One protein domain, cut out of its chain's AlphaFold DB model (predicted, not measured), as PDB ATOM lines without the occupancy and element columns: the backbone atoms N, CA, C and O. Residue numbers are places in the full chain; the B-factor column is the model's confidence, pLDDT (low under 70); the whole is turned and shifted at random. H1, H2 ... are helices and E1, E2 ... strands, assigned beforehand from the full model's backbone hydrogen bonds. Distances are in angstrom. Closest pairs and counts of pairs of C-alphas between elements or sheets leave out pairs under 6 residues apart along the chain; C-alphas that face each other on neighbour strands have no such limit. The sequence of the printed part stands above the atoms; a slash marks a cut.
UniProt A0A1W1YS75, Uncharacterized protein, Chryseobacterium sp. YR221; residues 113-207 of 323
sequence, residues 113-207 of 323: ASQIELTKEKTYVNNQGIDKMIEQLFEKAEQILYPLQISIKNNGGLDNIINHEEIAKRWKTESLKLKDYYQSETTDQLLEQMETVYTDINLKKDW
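This is residues 113 to 207 of the 323 residues of an uncharacterized protein of Chryseobacterium sp. YR221 (UniProt A0A1W1YS75). A small, strongly twisted sheet of three strands, E1, E2 and E3, makes one end, and a loose bundle of three helices makes the other. H2 and H3 form a helical hairpin, with H1 close to H2, and the long link of residues 121 to 132 loops far out between E1 and H1. The printed part has 95 residues, in the order E1, H1, E2, E3, H2, H3; the sheet runs E1, E2, E3, antiparallel throughout, and the class is mixed, helices and strands. It is only just compact, close to loose, with a radius of gyration of the C-alphas of 14.7 A, and spans 45 by 32 by 19 A.

E1, residues 115 to 120, measures 16.5 A and begins at C-alpha 115, (-41.986, -30.372, -14.618). E2 is residues 148 to 152 and E3 is residues 158 to 161. H1, residues 133 to 143, measures 15.5 A. H2, residues 164 to 181, measures 25.2 A and has a kink of 31 degrees near residue 173. H3, residues 185 to 199, measures 21.1 A and ends at C-alpha 199, (-26.574, -17.428, -6.091).

E1 and E2 are antiparallel, with N 118 and O 148 2.8 A apart. E2 and E3 form a hairpin, with N 151 and O 160 2.8 A apart. H2 only grazes the sheet, with residues 164 to 167. H2 and H3 touch at a shallow tilt of 13 degrees, opposite ways; the closest C-alphas, of Ala 168 and Thr 199, are 5.1 A apart. H1 and H2 are close but not clearly touching, with the closest C-alphas, of Leu 137 and Leu 178, 7.5 A apart. H1, H2 and H3 are an up and down bundle, each helix running against the one before. Every O i to N i+4 pair is within hydrogen-bond range in H1 and H3, and 12 of 14 in H2.

The C-alphas farthest apart, of Asn 154 and Gln 183, are 45.4 A apart. The printed part has no cut; the link from E1 to H1 is long. No printed residue is under 70 in pLDDT.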
ATOM      1  N   ALA A 113     -46.384 -32.974 -17.214       85.69
ATOM      2  CA  ALA A 113     -45.686 -33.807 -18.193       85.69
ATOM      3  C   ALA A 113     -44.166 -33.539 -18.268       85.69
ATOM      4  O   ALA A 113     -43.408 -34.445 -18.600       85.69
ATOM      5  N   SER A 114     -43.715 -32.318 -17.960       90.06
ATOM      6  CA  SER A 114     -42.315 -31.893 -18.133       90.06
ATOM      7  C   SER A 114     -41.689 -31.248 -16.897       90.06
ATOM      8  O   SER A 114     -40.509 -30.888 -16.933       90.06
ATOM      9  N   GLN A 115     -42.446 -31.081 -15.808       95.38
ATOM     10  CA  GLN A 115     -41.986 -30.372 -14.618       95.38
ATOM     11  C   GLN A 115     -42.467 -31.039 -13.330       95.38
ATOM     12  O   GLN A 115     -43.525 -31.672 -13.285       95.38
ATOM     13  N   ILE A 116     -41.682 -30.861 -12.272       97.31
ATOM     14  CA  ILE A 116     -42.013 -31.263 -10.910       97.31
ATOM     15  C   ILE A 116     -41.800 -30.066  -9.984       97.31
ATOM     16  O   ILE A 116     -40.736 -29.455  -9.999       97.31
ATOM     17  N   GLU A 117     -42.795 -29.758  -9.159       98.38
ATOM     18  CA  GLU A 117     -42.664 -28.853  -8.021       98.38
ATOM     19  C   GLU A 117     -42.619 -29.675  -6.734       98.38
ATOM     20  O   GLU A 117     -43.503 -30.493  -6.462       98.38
ATOM     21  N   LEU A 118     -41.580 -29.447  -5.940       98.44
ATOM     22  CA  LEU A 118     -41.381 -30.079  -4.649       98.44
ATOM     23  C   LEU A 118     -41.656 -29.078  -3.531       98.44
ATOM     24  O   LEU A 118     -41.303 -27.901  -3.620       98.44
ATOM     25  N   THR A 119     -42.267 -29.546  -2.449       98.19
ATOM     26  CA  THR A 119     -42.395 -28.799  -1.192       98.19
ATOM     27  C   THR A 119     -42.143 -29.751  -0.036       98.19
ATOM     28  O   THR A 119     -42.916 -30.687   0.175       98.19
ATOM     29  N   LYS A 120     -41.045 -29.542   0.692       97.00
ATOM     30  CA  LYS A 120     -40.644 -30.395   1.811       97.00
ATOM     31  C   LYS A 120     -41.204 -29.856   3.122       97.00
ATOM     32  O   LYS A 120     -41.073 -28.676   3.424       97.00
ATOM     33  N   GLU A 121     -41.809 -30.733   3.912       95.00
ATOM     34  CA  GLU A 121     -42.227 -30.419   5.276       95.00
ATOM     35  C   GLU A 121     -41.035 -30.468   6.252       95.00
ATOM     36  O   GLU A 121     -39.880 -30.648   5.861       95.00
ATOM     37  N   LYS A 122     -41.313 -30.295   7.546       92.94
ATOM     38  CA  LYS A 122     -40.303 -30.332   8.608       92.94
ATOM     39  C   LYS A 122     -39.521 -31.652   8.614       92.94
ATOM     40  O   LYS A 122     -40.098 -32.724   8.404       92.94
ATOM     41  N   THR A 123     -38.224 -31.566   8.902       93.50
ATOM     42  CA  THR A 123     -37.351 -32.733   9.052       93.50
ATOM     43  C   THR A 123     -37.311 -33.201  10.500       93.50
ATOM     44  O   THR A 123     -37.264 -32.408  11.439       93.50
ATOM     45  N   TYR A 124     -37.300 -34.517  10.675       93.69
ATOM     46  CA  TYR A 124     -37.152 -35.170  11.964       93.69
ATOM     47  C   TYR A 124     -35.929 -36.075  11.938       93.69
ATOM     48  O   TYR A 124     -35.710 -36.822  10.980       93.69
ATOM     49  N   VAL A 125     -35.159 -36.034  13.019       92.62
ATOM     50  CA  VAL A 125     -33.963 -36.848  13.218       92.62
ATOM     51  C   VAL A 125     -34.207 -37.742  14.425       92.62
ATOM     52  O   VAL A 125     -34.542 -37.254  15.498       92.62
ATOM     53  N   ASN A 126     -34.103 -39.061  14.255       91.69
ATOM     54  CA  ASN A 126     -34.346 -40.051  15.312       91.69
ATOM     55  C   ASN A 126     -35.687 -39.846  16.053       91.69
ATOM     56  O   ASN A 126     -35.764 -39.981  17.272       91.69
ATOM     57  N   ASN A 127     -36.756 -39.529  15.308       88.88
ATOM     58  CA  ASN A 127     -38.108 -39.254  15.835       88.88
ATOM     59  C   ASN A 127     -38.223 -37.995  16.700       88.88
ATOM     60  O   ASN A 127     -39.233 -37.800  17.373       88.88
ATOM     61  N   GLN A 128     -37.225 -37.120  16.635       88.81
ATOM     62  CA  GLN A 128     -37.212 -35.837  17.317       88.81
ATOM     63  C   GLN A 128     -37.158 -34.698  16.303       88.81
ATOM     64  O   GLN A 128     -36.656 -34.848  15.185       88.81
ATOM     65  N   GLY A 129     -37.724 -33.557  16.692       84.69
ATOM     66  CA  GLY A 129     -37.499 -32.318  15.965       84.69
ATOM     67  C   GLY A 129     -36.023 -31.932  16.022       84.69
ATOM     68  O   GLY A 129     -35.274 -32.384  16.887       84.69
ATOM     69  N   ILE A 130     -35.601 -31.105  15.072       84.81
ATOM     70  CA  ILE A 130     -34.243 -30.582  15.063       84.81
ATOM     71  C   ILE A 130     -34.082 -29.538  16.177       84.81
ATOM     72  O   ILE A 130     -34.597 -28.420  16.088       84.81
ATOM     73  N   ASP A 131     -33.320 -29.904  17.205       81.31
ATOM     74  CA  ASP A 131     -33.125 -29.071  18.396       81.31
ATOM     75  C   ASP A 131     -31.718 -28.459  18.471       81.31
ATOM     76  O   ASP A 131     -31.513 -27.441  19.136       81.31
ATOM     77  N   LYS A 132     -30.728 -29.030  17.768       83.50
ATOM     78  CA  LYS A 132     -29.366 -28.477  17.762       83.50
ATOM     79  C   LYS A 132     -29.278 -27.249  16.867       83.50
ATOM     80  O   LYS A 132     -29.697 -27.275  15.713       83.50
ATOM     81  N   MET A 133     -28.619 -26.207  17.366       82.62
ATOM     82  CA  MET A 133     -28.510 -24.902  16.706       82.62
ATOM     83  C   MET A 133     -27.986 -24.977  15.260       82.62
ATOM     84  O   MET A 133     -28.571 -24.376  14.364       82.62
ATOM     85  N   ILE A 134     -26.921 -25.751  15.018       82.06
ATOM     86  CA  ILE A 134     -26.345 -25.934  13.672       82.06
ATOM     87  C   ILE A 134     -27.314 -26.689  12.753       82.06
ATOM     88  O   ILE A 134     -27.481 -26.326  11.594       82.06
ATOM     89  N   GLU A 135     -27.987 -27.721  13.257       85.19
ATOM     90  CA  GLU A 135     -28.957 -28.484  12.469       85.19
ATOM     91  C   GLU A 135     -30.172 -27.603  12.096       85.19
ATOM     92  O   GLU A 135     -30.670 -27.687  10.975       85.19
ATOM     93  N   GLN A 136     -30.603 -26.694  12.984       88.00
ATOM     94  CA  GLN A 136     -31.668 -25.718  12.702       88.00
ATOM     95  C   GLN A 136     -31.275 -24.715  11.613       88.00
ATOM     96  O   GLN A 136     -32.113 -24.341  10.791       88.00
ATOM     97  N   LEU A 137     -30.010 -24.282  11.595       88.38
ATOM     98  CA  LEU A 137     -29.479 -23.431  10.532       88.38
ATOM     99  C   LEU A 137     -29.572 -24.140   9.175       88.38
ATOM    100  O   LEU A 137     -30.075 -23.555   8.217       88.38
ATOM    101  N   PHE A 138     -29.153 -25.408   9.102       88.19
ATOM    102  CA  PHE A 138     -29.271 -26.207   7.881       88.19
ATOM    103  C   PHE A 138     -30.726 -26.435   7.462       88.19
ATOM    104  O   PHE A 138     -31.022 -26.314   6.277       88.19
ATOM    105  N   GLU A 139     -31.642 -26.709   8.399       90.44
ATOM    106  CA  GLU A 139     -33.070 -26.848   8.078       90.44
ATOM    107  C   GLU A 139     -33.635 -25.543   7.498       90.44
ATOM    108  O   GLU A 139     -34.291 -25.565   6.459       90.44
ATOM    109  N   LYS A 140     -33.339 -24.390   8.114       91.12
ATOM    110  CA  LYS A 140     -33.768 -23.080   7.598       91.12
ATOM    111  C   LYS A 140     -33.182 -22.786   6.221       91.12
ATOM    112  O   LYS A 140     -33.910 -22.307   5.356       91.12
ATOM    113  N   ALA A 141     -31.900 -23.087   6.019       91.25
ATOM    114  CA  ALA A 141     -31.253 -22.935   4.724       91.25
ATOM    115  C   ALA A 141     -31.930 -23.821   3.669       91.25
ATOM    116  O   ALA A 141     -32.300 -23.329   2.613       91.25
ATOM    117  N   GLU A 142     -32.174 -25.098   3.966       91.75
ATOM    118  CA  GLU A 142     -32.838 -26.025   3.047       91.75
ATOM    119  C   GLU A 142     -34.258 -25.567   2.677       91.75
ATOM    120  O   GLU A 142     -34.658 -25.667   1.518       91.75
ATOM    121  N   GLN A 143     -35.021 -25.028   3.634       93.50
ATOM    122  CA  GLN A 143     -36.391 -24.563   3.391       93.50
ATOM    123  C   GLN A 143     -36.472 -23.433   2.354       93.50
ATOM    124  O   GLN A 143     -37.481 -23.309   1.663       93.50
ATOM    125  N   ILE A 144     -35.392 -22.668   2.163       94.88
ATOM    126  CA  ILE A 144     -35.308 -21.615   1.142       94.88
ATOM    127  C   ILE A 144     -35.408 -22.188  -0.275       94.88
ATOM    128  O   ILE A 144     -35.890 -21.489  -1.168       94.88
ATOM    129  N   LEU A 145     -35.023 -23.453  -0.491       94.75
ATOM    130  CA  LEU A 145     -35.173 -24.125  -1.787       94.75
ATOM    131  C   LEU A 145     -36.643 -24.248  -2.194       94.75
ATOM    132  O   LEU A 145     -36.950 -24.192  -3.383       94.75
ATOM    133  N   TYR A 146     -37.564 -24.383  -1.238       96.56
ATOM    134  CA  TYR A 146     -38.953 -24.736  -1.520       96.56
ATOM    135  C   TYR A 146     -39.883 -23.508  -1.596       96.56
ATOM    136  O   TYR A 146     -39.751 -22.593  -0.783       96.56
ATOM    137  N   PRO A 147     -40.833 -23.463  -2.554       97.31
ATOM    138  CA  PRO A 147     -41.098 -24.477  -3.579       97.31
ATOM    139  C   PRO A 147     -39.941 -24.583  -4.579       97.31
ATOM    140  O   PRO A 147     -39.397 -23.569  -5.021       97.31
ATOM    141  N   LEU A 148     -39.551 -25.818  -4.901       98.06
ATOM    142  CA  LEU A 148     -38.452 -26.122  -5.818       98.06
ATOM    143  C   LEU A 148     -39.043 -26.645  -7.121       98.06
ATOM    144  O   LEU A 148     -39.676 -27.699  -7.118       98.06
ATOM    145  N   GLN A 149     -38.845 -25.917  -8.217       98.00
ATOM    146  CA  GLN A 149     -39.400 -26.260  -9.525       98.00
ATOM    147  C   GLN A 149     -38.303 -26.802 -10.434       98.00
ATOM    148  O   GLN A 149     -37.306 -26.131 -10.694       98.00
ATOM    149  N   ILE A 150     -38.493 -28.023 -10.922       97.88
ATOM    150  CA  ILE A 150     -37.503 -28.785 -11.681       97.88
ATOM    151  C   ILE A 150     -38.101 -29.168 -13.033       97.88
ATOM    152  O   ILE A 150     -39.193 -29.735 -13.086       97.88
ATOM    153  N   SER A 151     -37.386 -28.903 -14.128       97.00
ATOM    154  CA  SER A 151     -37.672 -29.549 -15.410       97.00
ATOM    155  C   SER A 151     -37.081 -30.953 -15.410       97.00
ATOM    156  O   SER A 151     -36.007 -31.194 -14.853       97.00
ATOM    157  N   ILE A 152     -37.788 -31.891 -16.032       95.50
ATOM    158  CA  ILE A 152     -37.367 -33.291 -16.098       95.50
ATOM    159  C   ILE A 152     -37.114 -33.726 -17.535       95.50
ATOM    160  O   ILE A 152     -37.797 -33.314 -18.470       95.50
ATOM    161  N   LYS A 153     -36.137 -34.614 -17.695       95.00
ATOM    162  CA  LYS A 153     -35.866 -35.319 -18.948       95.00
ATOM    163  C   LYS A 153     -36.974 -36.340 -19.217       95.00
ATOM    164  O   LYS A 153     -37.663 -36.789 -18.301       95.00
ATOM    165  N   ASN A 154     -37.070 -36.813 -20.459       91.69
ATOM    166  CA  ASN A 154     -38.044 -37.843 -20.856       91.69
ATOM    167  C   ASN A 154     -37.890 -39.169 -20.091       91.69
ATOM    168  O   ASN A 154     -38.828 -39.960 -20.055       91.69
ATOM    169  N   ASN A 155     -36.728 -39.404 -19.474       93.50
ATOM    170  CA  ASN A 155     -36.476 -40.567 -18.629       93.50
ATOM    171  C   ASN A 155     -36.757 -40.341 -17.133       93.50
ATOM    172  O   ASN A 155     -36.520 -41.238 -16.328       93.50
ATOM    173  N   GLY A 156     -37.272 -39.166 -16.760       93.38
ATOM    174  CA  GLY A 156     -37.532 -38.755 -15.379       93.38
ATOM    175  C   GLY A 156     -36.331 -38.170 -14.641       93.38
ATOM    176  O   GLY A 156     -36.496 -37.754 -13.499       93.38
ATOM    177  N   GLY A 157     -35.158 -38.101 -15.279       95.25
ATOM    178  CA  GLY A 157     -33.974 -37.468 -14.701       95.25
ATOM    179  C   GLY A 157     -34.142 -35.965 -14.493       95.25
ATOM    180  O   GLY A 157     -34.834 -35.305 -15.271       95.25
ATOM    181  N   LEU A 158     -33.472 -35.424 -13.475       95.69
ATOM    182  CA  LEU A 158     -33.374 -33.982 -13.247       95.69
ATOM    183  C   LEU A 158     -32.670 -33.319 -14.441       95.69
ATOM    184  O   LEU A 158     -31.643 -33.807 -14.924       95.69
ATOM    185  N   ASP A 159     -33.243 -32.226 -14.942       95.44
ATOM    186  CA  ASP A 159     -32.680 -31.454 -16.049       95.44
ATOM    187  C   ASP A 159     -32.213 -30.067 -15.597       95.44
ATOM    188  O   ASP A 159     -31.011 -29.798 -15.599       95.44
ATOM    189  N   ASN A 160     -33.134 -29.201 -15.164       96.25
ATOM    190  CA  ASN A 160     -32.826 -27.844 -14.707       96.25
ATOM    191  C   ASN A 160     -33.709 -27.422 -13.529       96.25
ATOM    192  O   ASN A 160     -34.827 -27.908 -13.370       96.25
ATOM    193  N   ILE A 161     -33.217 -26.471 -12.734       97.19
ATOM    194  CA  ILE A 161     -33.981 -25.785 -11.691       97.19
ATOM    195  C   ILE A 161     -34.573 -24.519 -12.304       97.19
ATOM    196  O   ILE A 161     -33.855 -23.575 -12.621       97.19
ATOM    197  N   ILE A 162     -35.889 -24.514 -12.485       97.00
ATOM    198  CA  ILE A 162     -36.614 -23.495 -13.251       97.00
ATOM    199  C   ILE A 162     -36.675 -22.180 -12.475       97.00
ATOM    200  O   ILE A 162     -36.461 -21.114 -13.039       97.00
ATOM    201  N   ASN A 163     -36.937 -22.246 -11.170       97.19
ATOM    202  CA  ASN A 163     -37.109 -21.068 -10.324       97.19
ATOM    203  C   ASN A 163     -35.835 -20.676  -9.556       97.19
ATOM    204  O   ASN A 163     -35.908 -20.114  -8.463       97.19
ATOM    205  N   HIS A 164     -34.656 -20.944 -10.127       96.50
ATOM    206  CA  HIS A 164     -33.365 -20.652  -9.493       96.50
ATOM    207  C   HIS A 164     -33.194 -19.164  -9.125       96.50
ATOM    208  O   HIS A 164     -32.694 -18.861  -8.044       96.50
ATOM    209  N   GLU A 165     -33.678 -18.227  -9.950       96.62
ATOM    210  CA  GLU A 165     -33.639 -16.789  -9.630       96.62
ATOM    211  C   GLU A 165     -34.508 -16.419  -8.419       96.62
ATOM    212  O   GLU A 165     -34.163 -15.536  -7.632       96.62
ATOM    213  N   GLU A 166     -35.658 -17.077  -8.266       97.19
ATOM    214  CA  GLU A 166     -36.545 -16.874  -7.123       97.19
ATOM    215  C   GLU A 166     -35.909 -17.430  -5.845       97.19
ATOM    216  O   GLU A 166     -35.952 -16.776  -4.803       97.19
ATOM    217  N   ILE A 167     -35.276 -18.605  -5.933       97.06
ATOM    218  CA  ILE A 167     -34.507 -19.207  -4.837       97.06
ATOM    219  C   ILE A 167     -33.373 -18.266  -4.404       97.06
ATOM    220  O   ILE A 167     -33.235 -17.990  -3.214       97.06
ATOM    221  N   ALA A 168     -32.624 -17.690  -5.349       96.44
ATOM    222  CA  ALA A 168     -31.567 -16.724  -5.047       96.44
ATOM    223  C   ALA A 168     -32.108 -15.464  -4.338       96.44
ATOM    224  O   ALA A 168     -31.496 -14.959  -3.395       96.44
ATOM    225  N   LYS A 169     -33.280 -14.955  -4.747       96.25
ATOM    226  CA  LYS A 169     -33.946 -13.813  -4.085       96.25
ATOM    227  C   LYS A 169     -34.405 -14.150  -2.662       96.25
ATOM    228  O   LYS A 169     -34.226 -13.329  -1.759       96.25
ATOM    229  N   ARG A 170     -34.971 -15.347  -2.454       95.88
ATOM    230  CA  ARG A 170     -35.344 -15.852  -1.122       95.88
ATOM    231  C   ARG A 170     -34.111 -15.958  -0.227       95.88
ATOM    232  O   ARG A 170     -34.122 -15.420   0.877       95.88
ATOM    233  N   TRP A 171     -33.032 -16.551  -0.740       95.75
ATOM    234  CA  TRP A 171     -31.769 -16.684  -0.021       95.75
ATOM    235  C   TRP A 171     -31.215 -15.335   0.432       95.75
ATOM    236  O   TRP A 171     -30.973 -15.168   1.618       95.75
ATOM    237  N   LYS A 172     -31.121 -14.337  -0.455       93.62
ATOM    238  CA  LYS A 172     -30.621 -12.993  -0.099       93.62
ATOM    239  C   LYS A 172     -31.393 -12.326   1.041       93.62
ATOM    240  O   LYS A 172     -30.828 -11.530   1.783       93.62
ATOM    241  N   THR A 173     -32.686 -12.612   1.155       92.50
ATOM    242  CA  THR A 173     -33.540 -12.035   2.201       92.50
ATOM    243  C   THR A 173     -33.379 -12.782   3.523       92.50
ATOM    244  O   THR A 173     -33.292 -12.165   4.584       92.50
ATOM    245  N   GLU A 174     -33.342 -14.112   3.475       91.81
ATOM    246  CA  GLU A 174     -33.257 -14.952   4.669       91.81
ATOM    247  C   GLU A 174     -31.830 -15.056   5.222       91.81
ATOM    248  O   GLU A 174     -31.658 -15.097   6.437       91.81
ATOM    249  N   SER A 175     -30.797 -15.020   4.375       90.38
ATOM    250  CA  SER A 175     -29.396 -15.113   4.797       90.38
ATOM    251  C   SER A 175     -28.997 -13.963   5.723       90.38
ATOM    252  O   SER A 175     -28.258 -14.192   6.675       90.38
ATOM    253  N   LEU A 176     -29.554 -12.763   5.526       88.50
ATOM    254  CA  LEU A 176     -29.380 -11.630   6.443       88.50
ATOM    255  C   LEU A 176     -29.924 -11.946   7.843       88.50
ATOM    256  O   LEU A 176     -29.222 -11.773   8.833       88.50
ATOM    257  N   LYS A 177     -31.137 -12.508   7.926       90.00
ATOM    258  CA  LYS A 177     -31.746 -12.910   9.205       90.00
ATOM    259  C   LYS A 177     -30.954 -14.028   9.884       90.00
ATOM    260  O   LYS A 177     -30.872 -14.067  11.110       90.00
ATOM    261  N   LEU A 178     -30.393 -14.949   9.096       88.75
ATOM    262  CA  LEU A 178     -29.535 -16.016   9.607       88.75
ATOM    263  C   LEU A 178     -28.223 -15.448  10.163       88.75
ATOM    264  O   LEU A 178     -27.850 -15.816  11.272       88.75
ATOM    265  N   LYS A 179     -27.565 -14.518   9.461       86.62
ATOM    266  CA  LYS A 179     -26.343 -13.853   9.953       86.62
ATOM    267  C   LYS A 179     -26.582 -13.100  11.262       86.62
ATOM    268  O   LYS A 179     -25.785 -13.214  12.186       86.62
ATOM    269  N   ASP A 180     -27.707 -12.395  11.373       87.19
ATOM    270  CA  ASP A 180     -28.037 -11.641  12.588       87.19
ATOM    271  C   ASP A 180     -28.246 -12.556  13.805       87.19
ATOM    272  O   ASP A 180     -27.832 -12.220  14.917       87.19
ATOM    273  N   TYR A 181     -28.886 -13.713  13.598       86.12
ATOM    274  CA  TYR A 181     -29.221 -14.658  14.666       86.12
ATOM    275  C   TYR A 181     -28.057 -15.583  15.051       86.12
ATOM    276  O   TYR A 181     -27.880 -15.896  16.229       86.12
ATOM    277  N   TYR A 182     -27.270 -16.044  14.076       84.62
ATOM    278  CA  TYR A 182     -26.185 -17.000  14.287       84.62
ATOM    279  C   TYR A 182     -24.818 -16.309  14.186       84.62
ATOM    280  O   TYR A 182     -24.181 -16.314  13.138       84.62
ATOM    281  N   GLN A 183     -24.353 -15.742  15.300       82.69
ATOM    282  CA  GLN A 183     -23.102 -14.980  15.353       82.69
ATOM    283  C   GLN A 183     -21.923 -15.870  15.766       82.69
ATOM    284  O   GLN A 183     -21.678 -16.089  16.954       82.69
ATOM    285  N   SER A 184     -21.195 -16.408  14.786       86.25
ATOM    286  CA  SER A 184     -19.895 -17.053  15.004       86.25
ATOM    287  C   SER A 184     -19.104 -17.150  13.700       86.25
ATOM    288  O   SER A 184     -19.700 -17.328  12.641       86.25
ATOM    289  N   GLU A 185     -17.770 -17.153  13.784       87.06
ATOM    290  CA  GLU A 185     -16.890 -17.306  12.613       87.06
ATOM    291  C   GLU A 185     -17.211 -18.575  11.804       87.06
ATOM    292  O   GLU A 185     -17.253 -18.556  10.575       87.06
ATOM    293  N   THR A 186     -17.507 -19.686  12.487       84.44
ATOM    294  CA  THR A 186     -17.894 -20.945  11.836       84.44
ATOM    295  C   THR A 186     -19.220 -20.820  11.084       84.44
ATOM    296  O   THR A 186     -19.371 -21.379   9.998       84.44
ATOM    297  N   THR A 187     -20.197 -20.103  11.644       84.69
ATOM    298  CA  THR A 187     -21.483 -19.877  10.971       84.69
ATOM    299  C   THR A 187     -21.336 -18.932   9.786       84.69
ATOM    300  O   THR A 187     -21.931 -19.190   8.742       84.69
ATOM    301  N   ASP A 188     -20.505 -17.899   9.905       86.94
ATOM    302  CA  ASP A 188     -20.235 -16.962   8.817       86.94
ATOM    303  C   ASP A 188     -19.620 -17.682   7.611       86.94
ATOM    304  O   ASP A 188     -20.145 -17.582   6.500       86.94
ATOM    305  N   GLN A 189     -18.596 -18.511   7.843       88.38
ATOM    306  CA  GLN A 189     -17.977 -19.337   6.799       88.38
ATOM    307  C   GLN A 189     -18.991 -20.274   6.126       88.38
ATOM    308  O   GLN A 189     -18.992 -20.430   4.903       88.38
ATOM    309  N   LEU A 190     -19.882 -20.891   6.907       87.62
ATOM    310  CA  LEU A 190     -20.912 -21.780   6.372       87.62
ATOM    311  C   LEU A 190     -21.937 -21.019   5.514       87.62
ATOM    312  O   LEU A 190     -22.314 -21.482   4.437       87.62
ATOM    313  N   LEU A 191     -22.377 -19.845   5.968       90.62
ATOM    314  CA  LEU A 191     -23.320 -19.001   5.235       90.62
ATOM    315  C   LEU A 191     -22.710 -18.455   3.938       90.62
ATOM    316  O   LEU A 191     -23.416 -18.364   2.938       90.62
ATOM    317  N   GLU A 192     -21.414 -18.146   3.912       90.50
ATOM    318  CA  GLU A 192     -20.695 -17.757   2.688       90.50
ATOM    319  C   GLU A 192     -20.612 -18.900   1.666       90.50
ATOM    320  O   GLU A 192     -20.826 -18.695   0.463       90.50
ATOM    321  N   GLN A 193     -20.366 -20.128   2.133       88.38
ATOM    322  CA  GLN A 193     -20.409 -21.312   1.272       88.38
ATOM    323  C   GLN A 193     -21.807 -21.516   0.683       88.38
ATOM    324  O   GLN A 193     -21.941 -21.761  -0.518       88.38
ATOM    325  N   MET A 194     -22.853 -21.361   1.499       90.31
ATOM    326  CA  MET A 194     -24.236 -21.436   1.033       90.31
ATOM    327  C   MET A 194     -24.560 -20.318   0.035       90.31
ATOM    328  O   MET A 194     -25.127 -20.606  -1.013       90.31
ATOM    329  N   GLU A 195     -24.149 -19.071   0.277       92.12
ATOM    330  CA  GLU A 195     -24.363 -17.945  -0.650       92.12
ATOM    331  C   GLU A 195     -23.845 -18.254  -2.058       92.12
ATOM    332  O   GLU A 195     -24.537 -18.013  -3.050       92.12
ATOM    333  N   THR A 196     -22.665 -18.869  -2.148       89.31
ATOM    334  CA  THR A 196     -22.074 -19.281  -3.428       89.31
ATOM    335  C   THR A 196     -22.957 -20.289  -4.173       89.31
ATOM    336  O   THR A 196     -23.038 -20.261  -5.401       89.31
ATOM    337  N   VAL A 197     -23.637 -21.173  -3.443       89.06
ATOM    338  CA  VAL A 197     -24.524 -22.203  -4.000       89.06
ATOM    339  C   VAL A 197     -25.878 -21.613  -4.392       89.06
ATOM    340  O   VAL A 197     -26.356 -21.852  -5.497       89.06
ATOM    341  N   TYR A 198     -26.483 -20.810  -3.517       91.81
ATOM    342  CA  TYR A 198     -27.810 -20.230  -3.731       91.81
ATOM    343  C   TYR A 198     -27.825 -19.100  -4.766       91.81
ATOM    344  O   TYR A 198     -28.883 -18.832  -5.335       91.81
ATOM    345  N   THR A 199     -26.682 -18.461  -5.046       90.25
ATOM    346  CA  THR A 199     -26.574 -17.428  -6.091       90.25
ATOM    347  C   THR A 199     -26.990 -17.961  -7.462       90.25
ATOM    348  O   THR A 199     -27.701 -17.270  -8.191       90.25
ATOM    349  N   ASP A 200     -26.590 -19.190  -7.796       87.50
ATOM    350  CA  ASP A 200     -27.069 -19.897  -8.982       87.50
ATOM    351  C   ASP A 200     -27.127 -21.406  -8.724       87.50
ATOM    352  O   ASP A 200     -26.243 -22.189  -9.092       87.50
ATOM    353  N   ILE A 201     -28.217 -21.814  -8.077       92.56
ATOM    354  CA  ILE A 201     -28.450 -23.210  -7.720       92.56
ATOM    355  C   ILE A 201     -28.567 -24.113  -8.961       92.56
ATOM    356  O   ILE A 201     -28.246 -25.296  -8.886       92.56
ATOM    357  N   ASN A 202     -28.965 -23.575 -10.123       93.31
ATOM    358  CA  ASN A 202     -29.075 -24.357 -11.354       93.31
ATOM    359  C   ASN A 202     -27.693 -24.741 -11.906       93.31
ATOM    360  O   ASN A 202     -27.505 -25.874 -12.351       93.31
ATOM    361  N   LEU A 203     -26.700 -23.847 -11.814       91.94
ATOM    362  CA  LEU A 203     -25.299 -24.174 -12.126       91.94
ATOM    363  C   LEU A 203     -24.679 -25.165 -11.132       91.94
ATOM    364  O   LEU A 203     -23.687 -25.818 -11.449       91.94
ATOM    365  N   LYS A 204     -25.253 -25.280  -9.932       90.94
ATOM    366  CA  LYS A 204     -24.830 -26.210  -8.877       90.94
ATOM    367  C   LYS A 204     -25.775 -27.400  -8.715       90.94
ATOM    368  O   LYS A 204     -25.722 -28.073  -7.692       90.94
ATOM    369  N   LYS A 205     -26.614 -27.698  -9.711       90.25
ATOM    370  CA  LYS A 205     -27.624 -28.765  -9.614       90.25
ATOM    371  C   LYS A 205     -27.041 -30.158  -9.357       90.25
ATOM    372  O   LYS A 205     -27.722 -30.981  -8.761       90.25
ATOM    373  N   ASP A 206     -25.778 -30.399  -9.702       88.19
ATOM    374  CA  ASP A 206     -25.088 -31.656  -9.382       88.19
ATOM    375  C   ASP A 206     -24.970 -31.881  -7.863       88.19
ATOM    376  O   ASP A 206     -24.847 -33.008  -7.404       88.19
ATOM    377  N   TRP A 207     -25.094 -30.837  -7.036       88.19
ATOM    378  CA  TRP A 207     -25.140 -30.990  -5.578       88.19
ATOM    379  C   TRP A 207     -26.401 -31.715  -5.101       88.19
ATOM    380  O   TRP A 207     -26.397 -32.308  -4.023       88.19
TER     381      TRP A 207